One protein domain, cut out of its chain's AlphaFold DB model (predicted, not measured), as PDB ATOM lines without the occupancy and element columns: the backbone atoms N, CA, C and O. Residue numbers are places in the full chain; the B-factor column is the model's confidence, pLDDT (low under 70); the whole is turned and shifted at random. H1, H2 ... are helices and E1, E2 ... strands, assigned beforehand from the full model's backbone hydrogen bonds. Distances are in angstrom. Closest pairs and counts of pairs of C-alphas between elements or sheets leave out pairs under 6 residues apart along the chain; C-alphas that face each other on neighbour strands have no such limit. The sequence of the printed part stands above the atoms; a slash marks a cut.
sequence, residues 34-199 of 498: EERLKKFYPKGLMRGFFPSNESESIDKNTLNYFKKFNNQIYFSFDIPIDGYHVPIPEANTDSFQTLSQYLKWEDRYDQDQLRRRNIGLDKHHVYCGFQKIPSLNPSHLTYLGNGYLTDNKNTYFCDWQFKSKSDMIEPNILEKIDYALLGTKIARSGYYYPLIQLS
ATOM      1  N   GLU A  34     164.836 173.106 180.908       53.66
ATOM      2  CA  GLU A  34     166.088 173.072 180.154       53.66
ATOM      3  C   GLU A  34     167.297 172.707 181.022       53.66
ATOM      4  O   GLU A  34     168.149 171.940 180.581       53.66
ATOM      5  N   GLU A  35     167.362 173.181 182.269       55.41
ATOM      6  CA  GLU A  35     168.427 172.822 183.215       55.41
ATOM      7  C   GLU A  35     168.378 171.351 183.631       55.41
ATOM      8  O   GLU A  35     169.421 170.704 183.715       55.41
ATOM      9  N   ARG A  36     167.180 170.794 183.858       51.75
ATOM     10  CA  ARG A  36     167.022 169.357 184.127       51.75
ATOM     11  C   ARG A  36     167.451 168.548 182.922       51.75
ATOM     12  O   ARG A  36     168.280 167.663 183.061       51.75
ATOM     13  N   LEU A  37     166.970 168.910 181.741       50.81
ATOM     14  CA  LEU A  37     167.322 168.225 180.506       50.81
ATOM     15  C   LEU A  37     168.839 168.277 180.220       50.81
ATOM     16  O   LEU A  37     169.427 167.249 179.890       50.81
ATOM     17  N   LYS A  38     169.508 169.417 180.459       56.97
ATOM     18  CA  LYS A  38     170.975 169.563 180.352       56.97
ATOM     19  C   LYS A  38     171.764 168.619 181.258       56.97
ATOM     20  O   LYS A  38     172.826 168.168 180.844       56.97
ATOM     21  N   LYS A  39     171.253 168.272 182.444       51.91
ATOM     22  CA  LYS A  39     171.919 167.309 183.343       51.91
ATOM     23  C   LYS A  39     171.933 165.877 182.807       51.91
ATOM     24  O   LYS A  39     172.673 165.048 183.326       51.91
ATOM     25  N   PHE A  40     171.128 165.580 181.792       53.88
ATOM     26  CA  PHE A  40     170.893 164.213 181.345       53.88
ATOM     27  C   PHE A  40     171.014 164.007 179.838       53.88
ATOM     28  O   PHE A  40     170.748 162.906 179.361       53.88
ATOM     29  N   TYR A  41     171.431 165.027 179.088       58.34
ATOM     30  CA  TYR A  41     171.732 164.879 177.673       58.34
ATOM     31  C   TYR A  41     173.059 164.140 177.483       58.34
ATOM     32  O   TYR A  41     174.106 164.685 177.842       58.34
ATOM     33  N   PRO A  42     173.060 162.934 176.880       59.94
ATOM     34  CA  PRO A  42     174.289 162.372 176.346       59.94
ATOM     35  C   PRO A  42     174.869 163.368 175.339       59.94
ATOM     36  O   PRO A  42     174.133 163.945 174.530       59.94
ATOM     37  N   LYS A  43     176.183 163.587 175.386       62.03
ATOM     38  CA  LYS A  43     176.871 164.445 174.418       62.03
ATOM     39  C   LYS A  43     176.559 163.940 173.001       62.03
ATOM     40  O   LYS A  43     176.804 162.777 172.707       62.03
ATOM     41  N   GLY A  44     176.005 164.805 172.147       63.94
ATOM     42  CA  GLY A  44     175.654 164.472 170.761       63.94
ATOM     43  C   GLY A  44     174.262 163.860 170.539       63.94
ATOM     44  O   GLY A  44     174.004 163.386 169.437       63.94
ATOM     45  N   LEU A  45     173.363 163.869 171.536       68.69
ATOM     46  CA  LEU A  45     171.956 163.491 171.337       68.69
ATOM     47  C   LEU A  45     171.298 164.344 170.238       68.69
ATOM     48  O   LEU A  45     171.284 165.573 170.330       68.69
ATOM     49  N   MET A  46     170.645 163.681 169.283       68.62
ATOM     50  CA  MET A  46     169.769 164.311 168.293       68.62
ATOM     51  C   MET A  46     168.293 164.067 168.651       68.62
ATOM     52  O   MET A  46     167.925 162.982 169.110       68.62
ATOM     53  N   ARG A  47     167.459 165.096 168.457       62.12
ATOM     54  CA  ARG A  47     165.997 165.065 168.634       62.12
ATOM     55  C   ARG A  47     165.313 165.400 167.313       62.12
ATOM     56  O   ARG A  47     165.845 166.201 166.547       62.12
ATOM     57  N   GLY A  48     164.117 164.869 167.115       61.56
ATOM     58  CA  GLY A  48     163.303 165.057 165.922       61.56
ATOM     59  C   GLY A  48     163.507 163.941 164.903       61.56
ATOM     60  O   GLY A  48     164.216 162.963 165.145       61.56
ATOM     61  N   PHE A  49     162.881 164.099 163.736       55.09
ATOM     62  CA  PHE A  49     163.066 163.178 162.620       55.09
ATOM     63  C   PHE A  49     164.550 163.100 162.246       55.09
ATOM     64  O   PHE A  49     165.141 164.083 161.800       55.09
ATOM     65  N   PHE A  50     165.154 161.924 162.437       60.50
ATOM     66  CA  PHE A  50     166.494 161.646 161.923       60.50
ATOM     67  C   PHE A  50     166.499 161.876 160.406       60.50
ATOM     68  O   PHE A  50     165.547 161.427 159.758       60.50
ATOM     69  N   PRO A  51     167.517 162.540 159.832       58.59
ATOM     70  CA  PRO A  51     167.555 162.862 158.406       58.59
ATOM     71  C   PRO A  51     167.517 161.580 157.560       58.59
ATOM     72  O   PRO A  51     168.531 160.926 157.334       58.59
ATOM     73  N   SER A  52     166.319 161.207 157.099       54.94
ATOM     74  CA  SER A  52     166.040 159.922 156.446       54.94
ATOM     75  C   SER A  52     166.766 159.747 155.117       54.94
ATOM     76  O   SER A  52     166.990 158.619 154.693       54.94
ATOM     77  N   ASN A  53     167.133 160.857 154.475       53.22
ATOM     78  CA  ASN A  53     167.762 160.864 153.156       53.22
ATOM     79  C   ASN A  53     169.296 160.737 153.231       53.22
ATOM     80  O   ASN A  53     169.924 160.487 152.209       53.22
ATOM     81  N   GLU A  54     169.891 160.884 154.423       56.44
ATOM     82  CA  GLU A  54     171.350 160.861 154.643       56.44
ATOM     83  C   GLU A  54     171.796 159.803 155.668       56.44
ATOM     84  O   GLU A  54     172.989 159.552 155.831       56.44
ATOM     85  N   SER A  55     170.856 159.173 156.380       58.81
ATOM     86  CA  SER A  55     171.148 158.093 157.322       58.81
ATOM     87  C   SER A  55     170.949 156.720 156.692       58.81
ATOM     88  O   SER A  55     169.886 156.446 156.133       58.81
ATOM     89  N   GLU A  56     171.910 155.822 156.880       67.12
ATOM     90  CA  GLU A  56     171.775 154.424 156.482       67.12
ATOM     91  C   GLU A  56     171.341 153.586 157.694       67.12
ATOM     92  O   GLU A  56     171.992 153.594 158.746       67.12
ATOM     93  N   SER A  57     170.209 152.882 157.576       61.53
ATOM     94  CA  SER A  57     169.863 151.857 158.563       61.53
ATOM     95  C   SER A  57     170.834 150.695 158.418       61.53
ATOM     96  O   SER A  57     171.021 150.183 157.315       61.53
ATOM     97  N   ILE A  58     171.423 150.275 159.538       66.69
ATOM     98  CA  ILE A  58     172.384 149.165 159.569       66.69
ATOM     99  C   ILE A  58     171.683 147.848 159.220       66.69
ATOM    100  O   ILE A  58     172.284 146.949 158.639       66.69
ATOM    101  N   ASP A  59     170.389 147.760 159.516       64.38
ATOM    102  CA  ASP A  59     169.550 146.628 159.169       64.38
ATOM    103  C   ASP A  59     168.139 147.117 158.831       64.38
ATOM    104  O   ASP A  59     167.370 147.527 159.700       64.38
ATOM    105  N   LYS A  60     167.797 147.066 157.540       56.38
ATOM    106  CA  LYS A  60     166.489 147.489 157.017       56.38
ATOM    107  C   LYS A  60     165.340 146.567 157.458       56.38
ATOM    108  O   LYS A  60     164.184 146.940 157.282       56.38
ATOM    109  N   ASN A  61     165.651 145.382 157.995       53.31
ATOM    110  CA  ASN A  61     164.686 144.350 158.378       53.31
ATOM    111  C   ASN A  61     164.417 144.289 159.889       53.31
ATOM    112  O   ASN A  61     163.482 143.608 160.311       53.31
ATOM    113  N   THR A  62     165.190 145.006 160.706       55.97
ATOM    114  CA  THR A  62     164.837 145.291 162.100       55.97
ATOM    115  C   THR A  62     164.215 146.682 162.171       55.97
ATOM    116  O   THR A  62     164.353 147.483 161.255       55.97
ATOM    117  N   LEU A  63     163.479 146.984 163.238       56.12
ATOM    118  CA  LEU A  63     162.733 148.236 163.472       56.12
ATOM    119  C   LEU A  63     163.608 149.530 163.516       56.12
ATOM    120  O   LEU A  63     163.222 150.521 164.119       56.12
ATOM    121  N   ASN A  64     164.782 149.552 162.869       69.44
ATOM    122  CA  ASN A  64     165.698 150.681 162.689       69.44
ATOM    123  C   ASN A  64     166.248 151.282 163.997       69.44
ATOM    124  O   ASN A  64     166.491 152.490 164.085       69.44
ATOM    125  N   TYR A  65     166.495 150.430 164.999       80.50
ATOM    126  CA  TYR A  65     167.080 150.827 166.284       80.50
ATOM    127  C   TYR A  65     168.513 151.345 166.155       80.50
ATOM    128  O   TYR A  65     168.870 152.295 166.840       80.50
ATOM    129  N   PHE A  66     169.330 150.783 165.265       87.06
ATOM    130  CA  PHE A  66     170.701 151.243 165.040       87.06
ATOM    131  C   PHE A  66     170.827 151.921 163.675       87.06
ATOM    132  O   PHE A  66     170.416 151.364 162.656       87.06
ATOM    133  N   LYS A  67     171.399 153.126 163.648       87.19
ATOM    134  CA  LYS A  67     171.568 153.935 162.433       87.19
ATOM    135  C   LYS A  67     173.001 154.426 162.300       87.19
ATOM    136  O   LYS A  67     173.606 154.832 163.292       87.19
ATOM    137  N   LYS A  68     173.515 154.440 161.072       86.81
ATOM    138  CA  LYS A  68     174.794 155.060 160.728       86.81
ATOM    139  C   LYS A  68     174.535 156.445 160.140       86.81
ATOM    140  O   LYS A  68     173.728 156.599 159.225       86.81
ATOM    141  N   PHE A  69     175.210 157.453 160.681       84.12
ATOM    142  CA  PHE A  69     175.154 158.829 160.189       84.12
ATOM    143  C   PHE A  69     176.483 159.527 160.474       84.12
ATOM    144  O   PHE A  69     177.019 159.376 161.568       84.12
ATOM    145  N   ASN A  70     177.041 160.247 159.495       84.38
ATOM    146  CA  ASN A  70     178.326 160.955 159.609       84.38
ATOM    147  C   ASN A  70     179.461 160.122 160.233       84.38
ATOM    148  O   ASN A  70     180.188 160.586 161.107       84.38
ATOM    149  N   ASN A  71     179.593 158.869 159.785       85.31
ATOM    150  CA  ASN A  71     180.564 157.903 160.304       85.31
ATOM    151  C   ASN A  71     180.504 157.710 161.834       85.31
ATOM    152  O   ASN A  71     181.522 157.515 162.487       85.31
ATOM    153  N   GLN A  72     179.297 157.753 162.399       89.19
ATOM    154  CA  GLN A  72     179.002 157.475 163.799       89.19
ATOM    155  C   GLN A  72     177.763 156.571 163.879       89.19
ATOM    156  O   GLN A  72     176.838 156.686 163.069       89.19
ATOM    157  N   ILE A  73     177.741 155.657 164.853       91.00
ATOM    158  CA  ILE A  73     176.562 154.830 165.138       91.00
ATOM    159  C   ILE A  73     175.681 155.528 166.166       91.00
ATOM    160  O   ILE A  73     176.177 156.035 167.176       91.00
ATOM    161  N   TYR A  74     174.379 155.514 165.907       88.94
ATOM    162  CA  TYR A  74     173.332 156.038 166.768       88.94
ATOM    163  C   TYR A  74     172.338 154.941 167.127       88.94
ATOM    164  O   TYR A  74     171.948 154.134 166.284       88.94
ATOM    165  N   PHE A  75     171.880 154.966 168.372       87.44
ATOM    166  CA  PHE A  75     170.744 154.197 168.844       87.44
ATOM    167  C   PHE A  75     169.479 155.063 168.841       87.44
ATOM    168  O   PHE A  75     169.469 156.153 169.410       87.44
ATOM    169  N   SER A  76     168.410 154.565 168.233       82.38
ATOM    170  CA  SER A  76     167.117 155.224 168.066       82.38
ATOM    171  C   SER A  76     166.111 154.652 169.060       82.38
ATOM    172  O   SER A  76     165.858 153.453 169.061       82.38
ATOM    173  N   PHE A  77     165.515 155.499 169.896       73.75
ATOM    174  CA  PHE A  77     164.385 155.105 170.736       73.75
ATOM    175  C   PHE A  77     163.069 155.271 169.983       73.75
ATOM    176  O   PHE A  77     162.775 156.357 169.477       73.75
ATOM    177  N   ASP A  78     162.234 154.237 170.035       61.28
ATOM    178  CA  ASP A  78     160.857 154.273 169.541       61.28
ATOM    179  C   ASP A  78     159.956 155.034 170.521       61.28
ATOM    180  O   ASP A  78     159.208 154.452 171.308       61.28
ATOM    181  N   ILE A  79     160.055 156.365 170.507       59.38
ATOM    182  CA  ILE A  79     159.149 157.246 171.246       59.38
ATOM    183  C   ILE A  79     158.253 157.965 170.228       59.38
ATOM    184  O   ILE A  79     158.795 158.701 169.402       59.38
ATOM    185  N   PRO A  80     156.912 157.813 170.295       44.03
ATOM    186  CA  PRO A  80     155.975 158.191 169.224       44.03
ATOM    187  C   PRO A  80     155.903 159.671 168.805       44.03
ATOM    188  O   PRO A  80     155.056 160.006 167.985       44.03
ATOM    189  N   ILE A  81     156.699 160.572 169.390       45.88
ATOM    190  CA  ILE A  81     156.496 162.026 169.252       45.88
ATOM    191  C   ILE A  81     157.774 162.770 168.841       45.88
ATOM    192  O   ILE A  81     157.683 163.669 168.016       45.88
ATOM    193  N   ASP A  82     158.953 162.378 169.343       53.28
ATOM    194  CA  ASP A  82     160.173 163.178 169.147       53.28
ATOM    195  C   ASP A  82     161.377 162.422 168.573       53.28
ATOM    196  O   ASP A  82     162.308 163.099 168.168       53.28
ATOM    197  N   GLY A  83     161.402 161.081 168.520       62.38
ATOM    198  CA  GLY A  83     162.554 160.313 168.004       62.38
ATOM    199  C   GLY A  83     163.897 160.665 168.675       62.38
ATOM    200  O   GLY A  83     164.554 161.648 168.336       62.38
ATOM    201  N   TYR A  84     164.348 159.865 169.645       72.06
ATOM    202  CA  TYR A  84     165.633 160.129 170.311       72.06
ATOM    203  C   TYR A  84     166.739 159.303 169.678       72.06
ATOM    204  O   TYR A  84     166.678 158.076 169.720       72.06
ATOM    205  N   HIS A  85     167.772 159.970 169.168       79.38
ATOM    206  CA  HIS A  85     168.927 159.317 168.561       79.38
ATOM    207  C   HIS A  85     170.180 159.619 169.379       79.38
ATOM    208  O   HIS A  85     170.673 160.749 169.406       79.38
ATOM    209  N   VAL A  86     170.672 158.609 170.091       82.62
ATOM    210  CA  VAL A  86     171.813 158.716 171.006       82.62
ATOM    211  C   VAL A  86     173.052 158.135 170.328       82.62
ATOM    212  O   VAL A  86     173.010 156.966 169.946       82.62
ATOM    213  N   PRO A  87     174.152 158.890 170.175       87.38
ATOM    214  CA  PRO A  87     175.386 158.335 169.637       87.38
ATOM    215  C   PRO A  87     175.922 157.254 170.577       87.38
ATOM    216  O   PRO A  87     175.877 157.412 171.797       87.38
ATOM    217  N   ILE A  88     176.438 156.171 170.004       89.88
ATOM    218  CA  ILE A  88     177.076 155.078 170.736       89.88
ATOM    219  C   ILE A  88     178.582 155.364 170.805       89.88
ATOM    220  O   ILE A  88     179.267 155.252 169.784       89.88
ATOM    221  N   PRO A  89     179.123 155.764 171.969       82.06
ATOM    222  CA  PRO A  89     180.539 156.087 172.083       82.06
ATOM    223  C   PRO A  89     181.407 154.866 171.769       82.06
ATOM    224  O   PRO A  89     181.052 153.742 172.125       82.06
ATOM    225  N   GLU A  90     182.550 155.100 171.121       88.31
ATOM    226  CA  GLU A  90     183.558 154.074 170.795       88.31
ATOM    227  C   GLU A  90     183.081 152.960 169.844       88.31
ATOM    228  O   GLU A  90     183.817 151.998 169.632       88.31
ATOM    229  N   ALA A  91     181.884 153.079 169.260       92.06
ATOM    230  CA  ALA A  91     181.395 152.133 168.265       92.06
ATOM    231  C   ALA A  91     182.223 152.212 166.978       92.06
ATOM    232  O   ALA A  91     182.344 153.275 166.364       92.06
ATOM    233  N   ASN A  92     182.771 151.079 166.547       93.88
ATOM    234  CA  ASN A  92     183.483 150.973 165.284       93.88
ATOM    235  C   ASN A  92     182.484 150.849 164.126       93.88
ATOM    236  O   ASN A  92     181.908 149.793 163.889       93.88
ATOM    237  N   THR A  93     182.315 151.931 163.375       90.69
ATOM    238  CA  THR A  93     181.301 152.080 162.319       90.69
ATOM    239  C   THR A  93     181.464 151.162 161.113       90.69
ATOM    240  O   THR A  93     180.508 151.006 160.349       90.69
ATOM    241  N   ASP A  94     182.650 150.589 160.922       90.69
ATOM    242  CA  ASP A  94     182.962 149.707 159.793       90.69
ATOM    243  C   ASP A  94     182.623 148.244 160.085       90.69
ATOM    244  O   ASP A  94     182.336 147.484 159.168       90.69
ATOM    245  N   SER A  95     182.652 147.846 161.360       93.81
ATOM    246  CA  SER A  95     182.358 146.473 161.799       93.81
ATOM    247  C   SER A  95     181.078 146.347 162.622       93.81
ATOM    248  O   SER A  95     180.744 145.245 163.054       93.81
ATOM    249  N   PHE A  96     180.377 147.458 162.861       94.25
ATOM    250  CA  PHE A  96     179.141 147.450 163.629       94.25
ATOM    251  C   PHE A  96     178.046 146.669 162.901       94.25
ATOM    252  O   PHE A  96     177.772 146.902 161.725       94.25
ATOM    253  N   GLN A  97     177.370 145.800 163.639       92.00
ATOM    254  CA  GLN A  97     176.245 145.006 163.169       92.00
ATOM    255  C   GLN A  97     175.238 144.772 164.301       92.00
ATOM    256  O   GLN A  97     175.564 144.855 165.491       92.00
ATOM    257  N   THR A  98     173.992 144.474 163.943       90.25
ATOM    258  CA  THR A  98     172.984 144.048 164.923       90.25
ATOM    259  C   THR A  98     173.294 142.634 165.419       90.25
ATOM    260  O   THR A  98     173.950 141.848 164.729       90.25
ATOM    261  N   LEU A  99     172.783 142.261 166.599       89.81
ATOM    262  CA  LEU A  99     172.909 140.878 167.080       89.81
ATOM    263  C   LEU A  99     172.330 139.866 166.073       89.81
ATOM    264  O   LEU A  99     172.873 138.778 165.904       89.81
ATOM    265  N   SER A 100     171.256 140.249 165.373       85.50
ATOM    266  CA  SER A 100     170.609 139.417 164.354       85.50
ATOM    267  C   SER A 100     171.511 139.141 163.156       85.50
ATOM    268  O   SER A 100     171.572 138.006 162.690       85.50
ATOM    269  N   GLN A 101     172.239 140.157 162.685       87.31
ATOM    270  CA  GLN A 101     173.211 140.008 161.601       87.31
ATOM    271  C   GLN A 101     174.381 139.116 162.022       87.31
ATOM    272  O   GLN A 101     174.746 138.200 161.288       87.31
ATOM    273  N   TYR A 102     174.911 139.325 163.232       89.12
ATOM    274  CA  TYR A 102     176.013 138.522 163.765       89.12
ATOM    275  C   TYR A 102     175.657 137.034 163.888       89.12
ATOM    276  O   TYR A 102     176.439 136.174 163.487       89.12
ATOM    277  N   LEU A 103     174.460 136.727 164.398       87.56
ATOM    278  CA  LEU A 103     173.979 135.352 164.570       87.56
ATOM    279  C   LEU A 103     173.315 134.766 163.313       87.56
ATOM    280  O   LEU A 103     172.942 133.596 163.325       87.56
ATOM    281  N   LYS A 104     173.211 135.549 162.229       86.44
ATOM    282  CA  LYS A 104     172.608 135.160 160.944       86.44
ATOM    283  C   LYS A 104     171.166 134.651 161.074       86.44
ATOM    284  O   LYS A 104     170.802 133.644 160.476       86.44
ATOM    285  N   TRP A 105     170.342 135.330 161.867       80.12
ATOM    286  CA  TRP A 105     168.921 134.987 161.975       80.12
ATOM    287  C   TRP A 105     168.126 135.509 160.773       80.12
ATOM    288  O   TRP A 105     168.181 136.699 160.465       80.12
ATOM    289  N   GLU A 106     167.369 134.619 160.124       65.00
ATOM    290  CA  GLU A 106     166.588 134.914 158.910       65.00
ATOM    291  C   GLU A 106     165.105 135.241 159.199       65.00
ATOM    292  O   GLU A 106     164.440 135.888 158.385       65.00
ATOM    293  N   ASP A 107     164.586 134.858 160.374       57.75
ATOM    294  CA  ASP A 107     163.157 134.935 160.698       57.75
ATOM    295  C   ASP A 107     162.721 136.247 161.373       57.75
ATOM    296  O   ASP A 107     163.378 136.791 162.263       57.75
ATOM    297  N   ARG A 108     161.546 136.740 160.953       54.09
ATOM    298  CA  ARG A 108     160.991 138.064 161.302       54.09
ATOM    299  C   ARG A 108     159.889 138.056 162.372       54.09
ATOM    300  O   ARG A 108     159.363 139.118 162.675       54.09
ATOM    301  N   TYR A 109     159.507 136.894 162.901       52.16
ATOM    302  CA  TYR A 109     158.302 136.750 163.736       52.16
ATOM    303  C   TYR A 109     158.496 135.845 164.964       52.16
ATOM    304  O   TYR A 109     157.566 135.148 165.369       52.16
ATOM    305  N   ASP A 110     159.679 135.835 165.587       61.16
ATOM    306  CA  ASP A 110     159.828 135.215 166.907       61.16
ATOM    307  C   ASP A 110     159.600 136.240 168.033       61.16
ATOM    308  O   ASP A 110     159.991 137.403 167.957       61.16
ATOM    309  N   GLN A 111     158.945 135.806 169.113       60.75
ATOM    310  CA  GLN A 111     158.657 136.652 170.286       60.75
ATOM    311  C   GLN A 111     159.934 137.230 170.920       60.75
ATOM    312  O   GLN A 111     159.918 138.283 171.560       60.75
ATOM    313  N   ASP A 112     161.056 136.543 170.722       72.88
ATOM    314  CA  ASP A 112     162.361 136.973 171.189       72.88
ATOM    315  C   ASP A 112     162.969 138.096 170.325       72.88
ATOM    316  O   ASP A 112     163.760 138.872 170.856       72.88
ATOM    317  N   GLN A 113     162.535 138.307 169.067       72.94
ATOM    318  CA  GLN A 113     163.002 139.415 168.212       72.94
ATOM    319  C   GLN A 113     162.876 140.758 168.916       72.94
ATOM    320  O   GLN A 113     163.807 141.572 168.941       72.94
ATOM    321  N   LEU A 114     161.716 140.973 169.539       70.56
ATOM    322  CA  LEU A 114     161.444 142.179 170.294       70.56
ATOM    323  C   LEU A 114     162.424 142.325 171.465       70.56
ATOM    324  O   LEU A 114     162.814 143.443 171.791       70.56
ATOM    325  N   ARG A 115     162.862 141.220 172.067       75.44
ATOM    326  CA  ARG A 115     163.730 141.208 173.248       75.44
ATOM    327  C   ARG A 115     165.213 141.417 172.937       75.44
ATOM    328  O   ARG A 115     165.986 141.702 173.843       75.44
ATOM    329  N   ARG A 116     165.615 141.293 171.671       81.44
ATOM    330  CA  ARG A 116     167.020 141.407 171.234       81.44
ATOM    331  C   ARG A 116     167.341 142.613 170.357       81.44
ATOM    332  O   ARG A 116     168.508 142.891 170.106       81.44
ATOM    333  N   ARG A 117     166.326 143.318 169.856       83.81
ATOM    334  CA  ARG A 117     166.470 144.414 168.874       83.81
ATOM    335  C   ARG A 117     167.351 145.577 169.337       83.81
ATOM    336  O   ARG A 117     167.860 146.334 168.520       83.81
ATOM    337  N   ASN A 118     167.504 145.724 170.647       88.06
ATOM    338  CA  ASN A 118     168.343 146.728 171.276       88.06
ATOM    339  C   ASN A 118     169.788 146.253 171.486       88.06
ATOM    340  O   ASN A 118     170.549 146.971 172.123       88.06
ATOM    341  N   ILE A 119     170.190 145.087 170.975       92.25
ATOM    342  CA  ILE A 119     171.550 144.557 171.128       92.25
ATOM    343  C   ILE A 119     172.306 144.678 169.802       92.25
ATOM    344  O   ILE A 119     171.852 144.210 168.754       92.25
ATOM    345  N   GLY A 120     173.480 145.299 169.863       92.88
ATOM    346  CA  GLY A 120     174.400 145.450 168.737       92.88
ATOM    347  C   GLY A 120     175.832 145.176 169.171       92.88
ATOM    348  O   GLY A 120     176.125 145.120 170.365       92.88
ATOM    349  N   LEU A 121     176.727 144.987 168.214       95.62
ATOM    350  CA  LEU A 121     178.138 144.748 168.484       95.62
ATOM    351  C   LEU A 121     179.008 145.209 167.326       95.62
ATOM    352  O   LEU A 121     178.559 145.305 166.187       95.62
ATOM    353  N   ASP A 122     180.272 145.446 167.633       95.56
ATOM    354  CA  ASP A 122     181.338 145.611 166.659       95.56
ATOM    355  C   ASP A 122     182.498 144.656 166.988       95.56
ATOM    356  O   ASP A 122     182.392 143.794 167.865       95.56
ATOM    357  N   LYS A 123     183.622 144.786 166.280       94.94
ATOM    358  CA  LYS A 123     184.798 143.924 166.489       94.94
ATOM    359  C   LYS A 123     185.426 144.011 167.894       94.94
ATOM    360  O   LYS A 123     186.261 143.176 168.229       94.94
ATOM    361  N   HIS A 124     185.078 145.014 168.699       95.06
ATOM    362  CA  HIS A 124     185.667 145.289 170.012       95.06
ATOM    363  C   HIS A 124     184.666 145.211 171.164       95.06
ATOM    364  O   HIS A 124     185.045 144.814 172.265       95.06
ATOM    365  N   HIS A 125     183.406 145.577 170.936       96.19
ATOM    366  CA  HIS A 125     182.435 145.777 172.002       96.19
ATOM    367  C   HIS A 125     181.055 145.222 171.665       96.19
ATOM    368  O   HIS A 125     180.642 145.151 170.509       96.19
ATOM    369  N   VAL A 126     180.313 144.900 172.723       96.56
ATOM    370  CA  VAL A 126     178.884 144.580 172.679       96.56
ATOM    371  C   VAL A 126     178.114 145.719 173.344       96.56
ATOM    372  O   VAL A 126     178.591 146.312 174.314       96.56
ATOM    373  N   TYR A 127     176.924 146.025 172.842       94.81
ATOM    374  CA  TYR A 127     176.111 147.163 173.252       94.81
ATOM    375  C   TYR A 127     174.688 146.737 173.627       94.81
ATOM    376  O   TYR A 127     174.057 145.950 172.926       94.81
ATOM    377  N   CYS A 128     174.177 147.306 174.721       92.81
ATOM    378  CA  CYS A 128     172.791 147.236 175.173       92.81
ATOM    379  C   CYS A 128     172.138 148.620 175.017       92.81
ATOM    380  O   CYS A 128     172.343 149.545 175.814       92.81
ATOM    381  N   GLY A 129     171.378 148.794 173.943       90.00
ATOM    382  CA  GLY A 129     170.957 150.091 173.438       90.00
ATOM    383  C   GLY A 129     172.173 150.924 173.042       90.00
ATOM    384  O   GLY A 129     173.017 150.491 172.263       90.00
ATOM    385  N   PHE A 130     172.301 152.110 173.630       87.44
ATOM    386  CA  PHE A 130     173.478 152.969 173.456       87.44
ATOM    387  C   PHE A 130     174.605 152.695 174.470       87.44
ATOM    388  O   PHE A 130     175.617 153.393 174.465       87.44
ATOM    389  N   GLN A 131     174.431 151.733 175.385       90.00
ATOM    390  CA  GLN A 131     175.387 151.466 176.461       90.00
ATOM    391  C   GLN A 131     176.342 150.346 176.064       90.00
ATOM    392  O   GLN A 131     175.902 149.251 175.727       90.00
ATOM    393  N   LYS A 132     177.648 150.590 176.165       92.94
ATOM    394  CA  LYS A 132     178.676 149.550 176.047       92.94
ATOM    395  C   LYS A 132     178.573 148.579 177.225       92.94
ATOM    396  O   LYS A 132     178.539 149.017 178.375       92.94
ATOM    397  N   ILE A 133     178.541 147.279 176.943       95.06
ATOM    398  CA  ILE A 133     178.573 146.230 177.962       95.06
ATOM    399  C   ILE A 133     180.027 146.043 178.412       95.06
ATOM    400  O   ILE A 133     180.878 145.697 177.586       95.06
ATOM    401  N   PRO A 134     180.354 146.289 179.693       93.75
ATOM    402  CA  PRO A 134     181.725 146.171 180.169       93.75
ATOM    403  C   PRO A 134     182.246 144.740 180.039       93.75
ATOM    404  O   PRO A 134     181.545 143.788 180.359       93.75
ATOM    405  N   SER A 135     183.502 144.596 179.616       92.12
ATOM    406  CA  SER A 135     184.257 143.335 179.688       92.12
ATOM    407  C   SER A 135     183.637 142.119 178.980       92.12
ATOM    408  O   SER A 135     184.110 141.011 179.213       92.12
ATOM    409  N   LEU A 136     182.627 142.297 178.122       95.25
ATOM    410  CA  LEU A 136     182.006 141.218 177.352       95.25
ATOM    411  C   LEU A 136     182.683 141.100 175.981       95.25
ATOM    412  O   LEU A 136     182.659 142.045 175.193       95.25
ATOM    413  N   ASN A 137     183.298 139.951 175.702       95.81
ATOM    414  CA  ASN A 137     184.062 139.740 174.476       95.81
ATOM    415  C   ASN A 137     183.141 139.431 173.276       95.81
ATOM    416  O   ASN A 137     182.533 138.355 173.254       95.81
ATOM    417  N   PRO A 138     183.080 140.294 172.238       95.25
ATOM    418  CA  PRO A 138     182.230 140.054 171.071       95.25
ATOM    419  C   PRO A 138     182.622 138.795 170.283       95.25
ATOM    420  O   PRO A 138     181.751 138.146 169.717       95.25
ATOM    421  N   SER A 139     183.900 138.393 170.288       94.25
ATOM    422  CA  SER A 139     184.385 137.225 169.526       94.25
ATOM    423  C   SER A 139     183.944 135.880 170.115       94.25
ATOM    424  O   SER A 139     183.965 134.867 169.422       94.25
ATOM    425  N   HIS A 140     183.549 135.860 171.390       94.69
ATOM    426  CA  HIS A 140     183.024 134.672 172.073       94.69
ATOM    427  C   HIS A 140     181.566 134.857 172.509       94.69
ATOM    428  O   HIS A 140     181.061 134.086 173.327       94.69
ATOM    429  N   LEU A 141     180.889 135.877 171.973       95.81
ATOM    430  CA  LEU A 141     179.537 136.220 172.372       95.81
ATOM    431  C   LEU A 141     178.559 135.094 172.032       95.81
ATOM    432  O   LEU A 141     178.422 134.684 170.881       95.81
ATOM    433  N   THR A 142     177.824 134.668 173.048       94.81
ATOM    434  CA  THR A 142     176.705 133.738 172.969       94.81
ATOM    435  C   THR A 142     175.453 134.426 173.492       94.81
ATOM    436  O   THR A 142     175.457 135.027 174.570       94.81
ATOM    437  N   TYR A 143     174.363 134.320 172.738       93.88
ATOM    438  CA  TYR A 143     173.046 134.761 173.176       93.88
ATOM    439  C   TYR A 143     172.270 133.574 173.743       93.88
ATOM    440  O   TYR A 143     172.023 132.601 173.036       93.88
ATOM    441  N   LEU A 144     171.899 133.650 175.021       93.62
ATOM    442  CA  LEU A 144     171.162 132.580 175.696       93.62
ATOM    443  C   LEU A 144     169.643 132.687 175.484       93.62
ATOM    444  O   LEU A 144     168.943 131.719 175.761       93.62
ATOM    445  N   GLY A 145     169.132 133.830 175.012       91.19
ATOM    446  CA  GLY A 145     167.697 134.130 174.904       91.19
ATOM    447  C   GLY A 145     167.244 135.222 175.876       91.19
ATOM    448  O   GLY A 145     167.852 135.408 176.927       91.19
ATOM    449  N   ASN A 146     166.154 135.929 175.564       88.44
ATOM    450  CA  ASN A 146     165.486 136.897 176.447       88.44
ATOM    451  C   ASN A 146     166.394 138.001 177.013       88.44
ATOM    452  O   ASN A 146     166.214 138.428 178.147       88.44
ATOM    453  N   GLY A 147     167.385 138.443 176.240       91.81
ATOM    454  CA  GLY A 147     168.308 139.506 176.652       91.81
ATOM    455  C   GLY A 147     169.532 139.027 177.439       91.81
ATOM    456  O   GLY A 147     170.387 139.844 177.781       91.81
ATOM    457  N   TYR A 148     169.670 137.723 177.699       95.44
ATOM    458  CA  TYR A 148     170.857 137.168 178.349       95.44
ATOM    459  C   TYR A 148     171.995 136.922 177.353       95.44
ATOM    460  O   TYR A 148     171.844 136.213 176.356       95.44
ATOM    461  N   LEU A 149     173.159 137.490 177.660       95.69
ATOM    462  CA  LEU A 149     174.376 137.463 176.853       95.69
ATOM    463  C   LEU A 149     175.524 136.905 177.693       95.69
ATOM    464  O   LEU A 149     175.656 137.261 178.864       95.69
ATOM    465  N   THR A 150     176.379 136.068 177.113       96.12
ATOM    466  CA  THR A 150     177.568 135.546 177.797       96.12
ATOM    467  C   THR A 150     178.740 135.375 176.842       96.12
ATOM    468  O   THR A 150     178.541 135.070 175.673       96.12
ATOM    469  N   ASP A 151     179.963 135.551 177.333       95.62
ATOM    470  CA  ASP A 151     181.200 135.156 176.640       95.62
ATOM    471  C   ASP A 151     181.886 133.958 177.331       95.62
ATOM    472  O   ASP A 151     183.084 133.727 177.166       95.62
ATOM    473  N   ASN A 152     181.123 133.211 178.143       90.19
ATOM    474  CA  ASN A 152     181.557 132.160 179.074       90.19
ATOM    475  C   ASN A 152     182.378 132.637 180.284       90.19
ATOM    476  O   ASN A 152     182.573 131.858 181.218       90.19
ATOM    477  N   LYS A 153     182.828 133.897 180.317       92.38
ATOM    478  CA  LYS A 153     183.538 134.495 181.458       92.38
ATOM    479  C   LYS A 153     182.675 135.504 182.210       92.38
ATOM    480  O   LYS A 153     182.744 135.582 183.433       92.38
ATOM    481  N   ASN A 154     181.888 136.276 181.481       96.31
ATOM    482  CA  ASN A 154     180.995 137.305 181.966       96.31
ATOM    483  C   ASN A 154     179.614 137.052 181.375       96.31
ATOM    484  O   ASN A 154     179.473 136.738 180.195       96.31
ATOM    485  N   THR A 155     178.589 137.208 182.204       97.38
ATOM    486  CA  THR A 155     177.197 137.069 181.781       97.38
ATOM    487  C   THR A 155     176.438 138.329 182.155       97.38
ATOM    488  O   THR A 155     176.587 138.841 183.265       97.38
ATOM    489  N   TYR A 156     175.628 138.824 181.227       97.31
ATOM    490  CA  TYR A 156     174.837 140.035 181.383       97.31
ATOM    491  C   TYR A 156     173.386 139.789 180.990       97.31
ATOM    492  O   TYR A 156     173.091 138.985 180.110       97.31
ATOM    493  N   PHE A 157     172.489 140.530 181.626       96.25
ATOM    494  CA  PHE A 157     171.112 140.704 181.201       96.25
ATOM    495  C   PHE A 157     170.952 142.115 180.638       96.25
ATOM    496  O   PHE A 157     171.173 143.096 181.352       96.25
ATOM    497  N   CYS A 158     170.601 142.203 179.358       94.06
ATOM    498  CA  CYS A 158     170.187 143.423 178.681       94.06
ATOM    499  C   CYS A 158     168.669 143.378 178.515       94.06
ATOM    500  O   CYS A 158     168.152 142.640 177.677       94.06
ATOM    501  N   ASP A 159     167.957 144.151 179.328       89.94
ATOM    502  CA  ASP A 159     166.506 144.249 179.229       89.94
ATOM    503  C   ASP A 159     166.128 144.929 177.905       89.94
ATOM    504  O   ASP A 159     166.858 145.780 177.399       89.94
ATOM    505  N   TRP A 160     164.981 144.568 177.345       84.50
ATOM    506  CA  TRP A 160     164.415 145.165 176.136       84.50
ATOM    507  C   TRP A 160     163.383 146.249 176.453       84.50
ATOM    508  O   TRP A 160     162.941 146.978 175.562       84.50
ATOM    509  N   GLN A 161     162.968 146.364 177.713       82.06
ATOM    510  CA  GLN A 161     162.139 147.459 178.182       82.06
ATOM    511  C   GLN A 161     163.045 148.582 178.672       82.06
ATOM    512  O   GLN A 161     163.740 148.471 179.681       82.06
ATOM    513  N   PHE A 162     163.045 149.699 177.949       78.25
ATOM    514  CA  PHE A 162     163.779 150.872 178.399       78.25
ATOM    515  C   PHE A 162     163.111 151.478 179.645       78.25
ATOM    516  O   PHE A 162     161.886 151.512 179.772       78.25
ATOM    517  N   LYS A 163     163.922 152.017 180.555       76.19
ATOM    518  CA  LYS A 163     163.487 152.784 181.723       76.19
ATOM    519  C   LYS A 163     163.840 154.253 181.557       76.19
ATOM    520  O   LYS A 163     164.849 154.616 180.957       76.19
ATOM    521  N   SER A 164     162.990 155.104 182.109       68.44
ATOM    522  CA  SER A 164     163.204 156.542 182.207       68.44
ATOM    523  C   SER A 164     163.979 156.838 183.489       68.44
ATOM    524  O   SER A 164     163.570 156.422 184.572       68.44
ATOM    525  N   LYS A 165     165.083 157.590 183.405       60.47
ATOM    526  CA  LYS A 165     165.807 158.037 184.609       60.47
ATOM    527  C   LYS A 165     164.963 158.993 185.468       60.47
ATOM    528  O   LYS A 165     165.337 159.264 186.605       60.47
ATOM    529  N   SER A 166     163.867 159.561 184.941       54.44
ATOM    530  CA  SER A 166     163.072 160.582 185.647       54.44
ATOM    531  C   SER A 166     161.913 159.979 186.407       54.44
ATOM    532  O   SER A 166     161.264 160.693 187.155       54.44
ATOM    533  N   ASP A 167     161.668 158.679 186.250       50.72
ATOM    534  CA  ASP A 167     160.623 157.976 186.997       50.72
ATOM    535  C   ASP A 167     160.957 157.901 188.504       50.72
ATOM    536  O   ASP A 167     160.111 157.521 189.304       50.72
ATOM    537  N   MET A 168     162.162 158.334 188.903       43.03
ATOM    538  CA  MET A 168     162.579 158.553 190.294       43.03
ATOM    539  C   MET A 168     162.265 159.971 190.820       43.03
ATOM    540  O   MET A 168     162.504 160.248 191.991       43.03
ATOM    541  N   ILE A 169     161.777 160.891 189.977       48.34
ATOM    542  CA  ILE A 169     161.479 162.289 190.333       48.34
ATOM    543  C   ILE A 169     159.987 162.543 190.116       48.34
ATOM    544  O   ILE A 169     159.507 162.518 188.979       48.34
ATOM    545  N   GLU A 170     159.249 162.839 191.189       51.00
ATOM    546  CA  GLU A 170     157.821 163.133 191.073       51.00
ATOM    547  C   GLU A 170     157.568 164.358 190.174       51.00
ATOM    548  O   GLU A 170     158.190 165.412 190.348       51.00
ATOM    549  N   PRO A 171     156.654 164.259 189.190       54.78
ATOM    550  CA  PRO A 171     156.305 165.396 188.356       54.78
ATOM    551  C   PRO A 171     155.576 166.464 189.177       54.78
ATOM    552  O   PRO A 171     154.688 166.147 189.973       54.78
ATOM    553  N   ASN A 172     155.909 167.737 188.956       59.44
ATOM    554  CA  ASN A 172     155.192 168.834 189.595       59.44
ATOM    555  C   ASN A 172     153.791 169.013 188.970       59.44
ATOM    556  O   ASN A 172     153.464 168.411 187.945       59.44
ATOM    557  N   ILE A 173     152.946 169.835 189.600       59.16
ATOM    558  CA  ILE A 173     151.548 170.046 189.181       59.16
ATOM    559  C   ILE A 173     151.438 170.556 187.738       59.16
ATOM    560  O   ILE A 173     150.619 170.037 186.985       59.16
ATOM    561  N   LEU A 174     152.277 171.512 187.331       58.44
ATOM    562  CA  LEU A 174     152.250 172.060 185.970       58.44
ATOM    563  C   LEU A 174     152.589 170.992 184.935       58.44
ATOM    564  O   LEU A 174     151.940 170.893 183.905       58.44
ATOM    565  N   GLU A 175     153.541 170.121 185.238       56.09
ATOM    566  CA  GLU A 175     153.923 169.073 184.306       56.09
ATOM    567  C   GLU A 175     152.944 167.896 184.299       56.09
ATOM    568  O   GLU A 175     152.828 167.209 183.288       56.09
ATOM    569  N   LYS A 176     152.235 167.649 185.411       57.66
ATOM    570  CA  LYS A 176     151.081 166.737 185.438       57.66
ATOM    571  C   LYS A 176     149.959 167.273 184.539       57.66
ATOM    572  O   LYS A 176     149.313 166.480 183.858       57.66
ATOM    573  N   ILE A 177     149.762 168.594 184.505       58.41
ATOM    574  CA  ILE A 177     148.796 169.276 183.629       58.41
ATOM    575  C   ILE A 177     149.250 169.227 182.164       58.41
ATOM    576  O   ILE A 177     148.474 168.786 181.322       58.41
ATOM    577  N   ASP A 178     150.501 169.579 181.857       58.69
ATOM    578  CA  ASP A 178     151.060 169.486 180.500       58.69
ATOM    579  C   ASP A 178     150.982 168.053 179.969       58.69
ATOM    580  O   ASP A 178     150.572 167.823 178.836       58.69
ATOM    581  N   TYR A 179     151.324 167.068 180.803       57.31
ATOM    582  CA  TYR A 179     151.193 165.658 180.456       57.31
ATOM    583  C   TYR A 179     149.741 165.265 180.170       57.31
ATOM    584  O   TYR A 179     149.483 164.570 179.190       57.31
ATOM    585  N   ALA A 180     148.793 165.717 180.994       53.50
ATOM    586  CA  ALA A 180     147.379 165.448 180.776       53.50
ATOM    587  C   ALA A 180     146.858 166.097 179.481       53.50
ATOM    588  O   ALA A 180     146.079 165.468 178.771       53.50
ATOM    589  N   LEU A 181     147.290 167.320 179.160       49.75
ATOM    590  CA  LEU A 181     146.808 168.089 178.006       49.75
ATOM    591  C   LEU A 181     147.481 167.700 176.683       49.75
ATOM    592  O   LEU A 181     146.818 167.670 175.648       49.75
ATOM    593  N   LEU A 182     148.786 167.420 176.711       51.69
ATOM    594  CA  LEU A 182     149.627 167.252 175.520       51.69
ATOM    595  C   LEU A 182     150.107 165.805 175.318       51.69
ATOM    596  O   LEU A 182     150.652 165.491 174.265       51.69
ATOM    597  N   GLY A 183     149.927 164.914 176.301       48.12
ATOM    598  CA  GLY A 183     150.276 163.488 176.205       48.12
ATOM    599  C   GLY A 183     151.777 163.167 176.279       48.12
ATOM    600  O   GLY A 183     152.176 162.003 176.215       48.12
ATOM    601  N   THR A 184     152.649 164.160 176.456       49.97
ATOM    602  CA  THR A 184     154.103 163.959 176.400       49.97
ATOM    603  C   THR A 184     154.659 163.391 177.715       49.97
ATOM    604  O   THR A 184     155.039 164.148 178.613       49.97
ATOM    605  N   LYS A 185     154.764 162.058 177.848       48.44
ATOM    606  CA  LYS A 185     155.587 161.412 178.898       48.44
ATOM    607  C   LYS A 185     157.061 161.436 178.481       48.44
ATOM    608  O   LYS A 185     157.647 160.397 178.198       48.44
ATOM    609  N   ILE A 186     157.661 162.618 178.395       51.66
ATOM    610  CA  ILE A 186     159.094 162.713 178.108       51.66
ATOM    611  C   ILE A 186     159.850 162.420 179.403       51.66
ATOM    612  O   ILE A 186     159.679 163.137 180.393       51.66
ATOM    613  N   ALA A 187     160.693 161.384 179.397       51.59
ATOM    614  CA  ALA A 187     161.660 161.172 180.462       51.59
ATOM    615  C   ALA A 187     162.546 162.408 180.550       51.59
ATOM    616  O   ALA A 187     163.353 162.685 179.662       51.59
ATOM    617  N   ARG A 188     162.394 163.174 181.626       52.00
ATOM    618  CA  ARG A 188     163.088 164.457 181.800       52.00
ATOM    619  C   ARG A 188     164.591 164.294 181.982       52.00
ATOM    620  O   ARG A 188     165.319 165.280 181.934       52.00
ATOM    621  N   SER A 189     165.035 163.058 182.189       51.03
ATOM    622  CA  SER A 189     166.423 162.678 182.404       51.03
ATOM    623  C   SER A 189     166.927 161.564 181.475       51.03
ATOM    624  O   SER A 189     167.944 160.929 181.752       51.03
ATOM    625  N   GLY A 190     166.250 161.346 180.344       63.22
ATOM    626  CA  GLY A 190     166.655 160.366 179.336       63.22
ATOM    627  C   GLY A 190     166.220 158.932 179.645       63.22
ATOM    628  O   GLY A 190     165.748 158.610 180.740       63.22
ATOM    629  N   TYR A 191     166.371 158.074 178.639       72.38
ATOM    630  CA  TYR A 191     166.003 156.661 178.680       72.38
ATOM    631  C   TYR A 191     167.253 155.792 178.633       72.38
ATOM    632  O   TYR A 191     168.280 156.214 178.109       72.38
ATOM    633  N   TYR A 192     167.180 154.590 179.190       77.69
ATOM    634  CA  TYR A 192     168.241 153.590 179.120       77.69
ATOM    635  C   TYR A 192     167.643 152.190 179.174       77.69
ATOM    636  O   TYR A 192     166.538 152.010 179.679       77.69
ATOM    637  N   TYR A 193     168.372 151.202 178.674       85.75
ATOM    638  CA  TYR A 193     168.005 149.800 178.847       85.75
ATOM    639  C   TYR A 193     168.704 149.265 180.097       85.75
ATOM    640  O   TYR A 193     169.924 149.422 180.202       85.75
ATOM    641  N   PRO A 194     167.979 148.701 181.076       90.06
ATOM    642  CA  PRO A 194     168.603 148.040 182.210       90.06
ATOM    643  C   PRO A 194     169.663 147.034 181.754       90.06
ATOM    644  O   PRO A 194     169.392 146.155 180.940       90.06
ATOM    645  N   LEU A 195     170.874 147.193 182.283       93.31
ATOM    646  CA  LEU A 195     172.009 146.317 182.032       93.31
ATOM    647  C   LEU A 195     172.515 145.806 183.377       93.31
ATOM    648  O   LEU A 195     172.941 146.596 184.219       93.31
ATOM    649  N   ILE A 196     172.449 144.495 183.584       95.62
ATOM    650  CA  ILE A 196     172.790 143.858 184.858       95.62
ATOM    651  C   ILE A 196     173.876 142.820 184.605       95.62
ATOM    652  O   ILE A 196     173.708 141.956 183.749       95.62
ATOM    653  N   GLN A 197     174.981 142.895 185.346       96.94
ATOM    654  CA  GLN A 197     175.986 141.833 185.373       96.94
ATOM    655  C   GLN A 197     175.550 140.738 186.341       96.94
ATOM    656  O   GLN A 197     175.172 141.028 187.477       96.94
ATOM    657  N   LEU A 198     175.626 139.484 185.906       97.00
ATOM    658  CA  LEU A 198     175.310 138.332 186.739       97.00
ATOM    659  C   LEU A 198     176.569 137.831 187.446       97.00
ATOM    660  O   LEU A 198     177.688 137.989 186.954       97.00
ATOM    661  N   SER A 199     176.375 137.191 188.595       95.38
ATOM    662  CA  SER A 199     177.466 136.564 189.334       95.38
ATOM    663  C   SER A 199     178.025 135.373 188.565       95.38
ATOM    664  O   SER A 199     177.280 134.520 188.092       95.38
TER     665      SER A 199
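Overview. This is residues 34 to 199 of the 498 residues of an uncharacterized protein of Acinetobacter sp. ANC 3832 (UniProt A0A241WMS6). There is little regular structure: three small antiparallel sheets sit in a body mostly of loops, E4 E5 between E6 E7 E8 E9 and E1 E2 E3, with H5 far out at one end. The printed part has 166 residues, 62 of them in five named helices and nine named strands, in the order H1 E1 E2 E3 H2 H3 E4 E5 E6 E7 E8 H4 H5 E9, class mixed. It is compact, radius of gyration of the C-alphas 16.7 A, spans 50 by 42 by 31 A.

Arrangement. Look first at E8, residues 155 to 158, and its antiparallel neighbour E9, residues 195 to 197, with N 157 and O 196 2.8 A apart. E5, residues 126 to 128, comes closest to E8 at the C-alphas of Cys 128 and Cys 158, 5.8 A. Other elements are passed over.

Along the chain. Find C-alpha 173 at (151.548, 170.046, 189.181); from there H5, residues 173 to 182, runs 14.1 A, every O i to N i+4 pair within hydrogen-bond range. E9 ends at C-alpha 197, (175.986, 141.833, 185.373).

Size, cuts and confidence. The printed part has no cut. The link H5 to E9 is long, and pLDDT is under 70 in residues 164 to 190, among others.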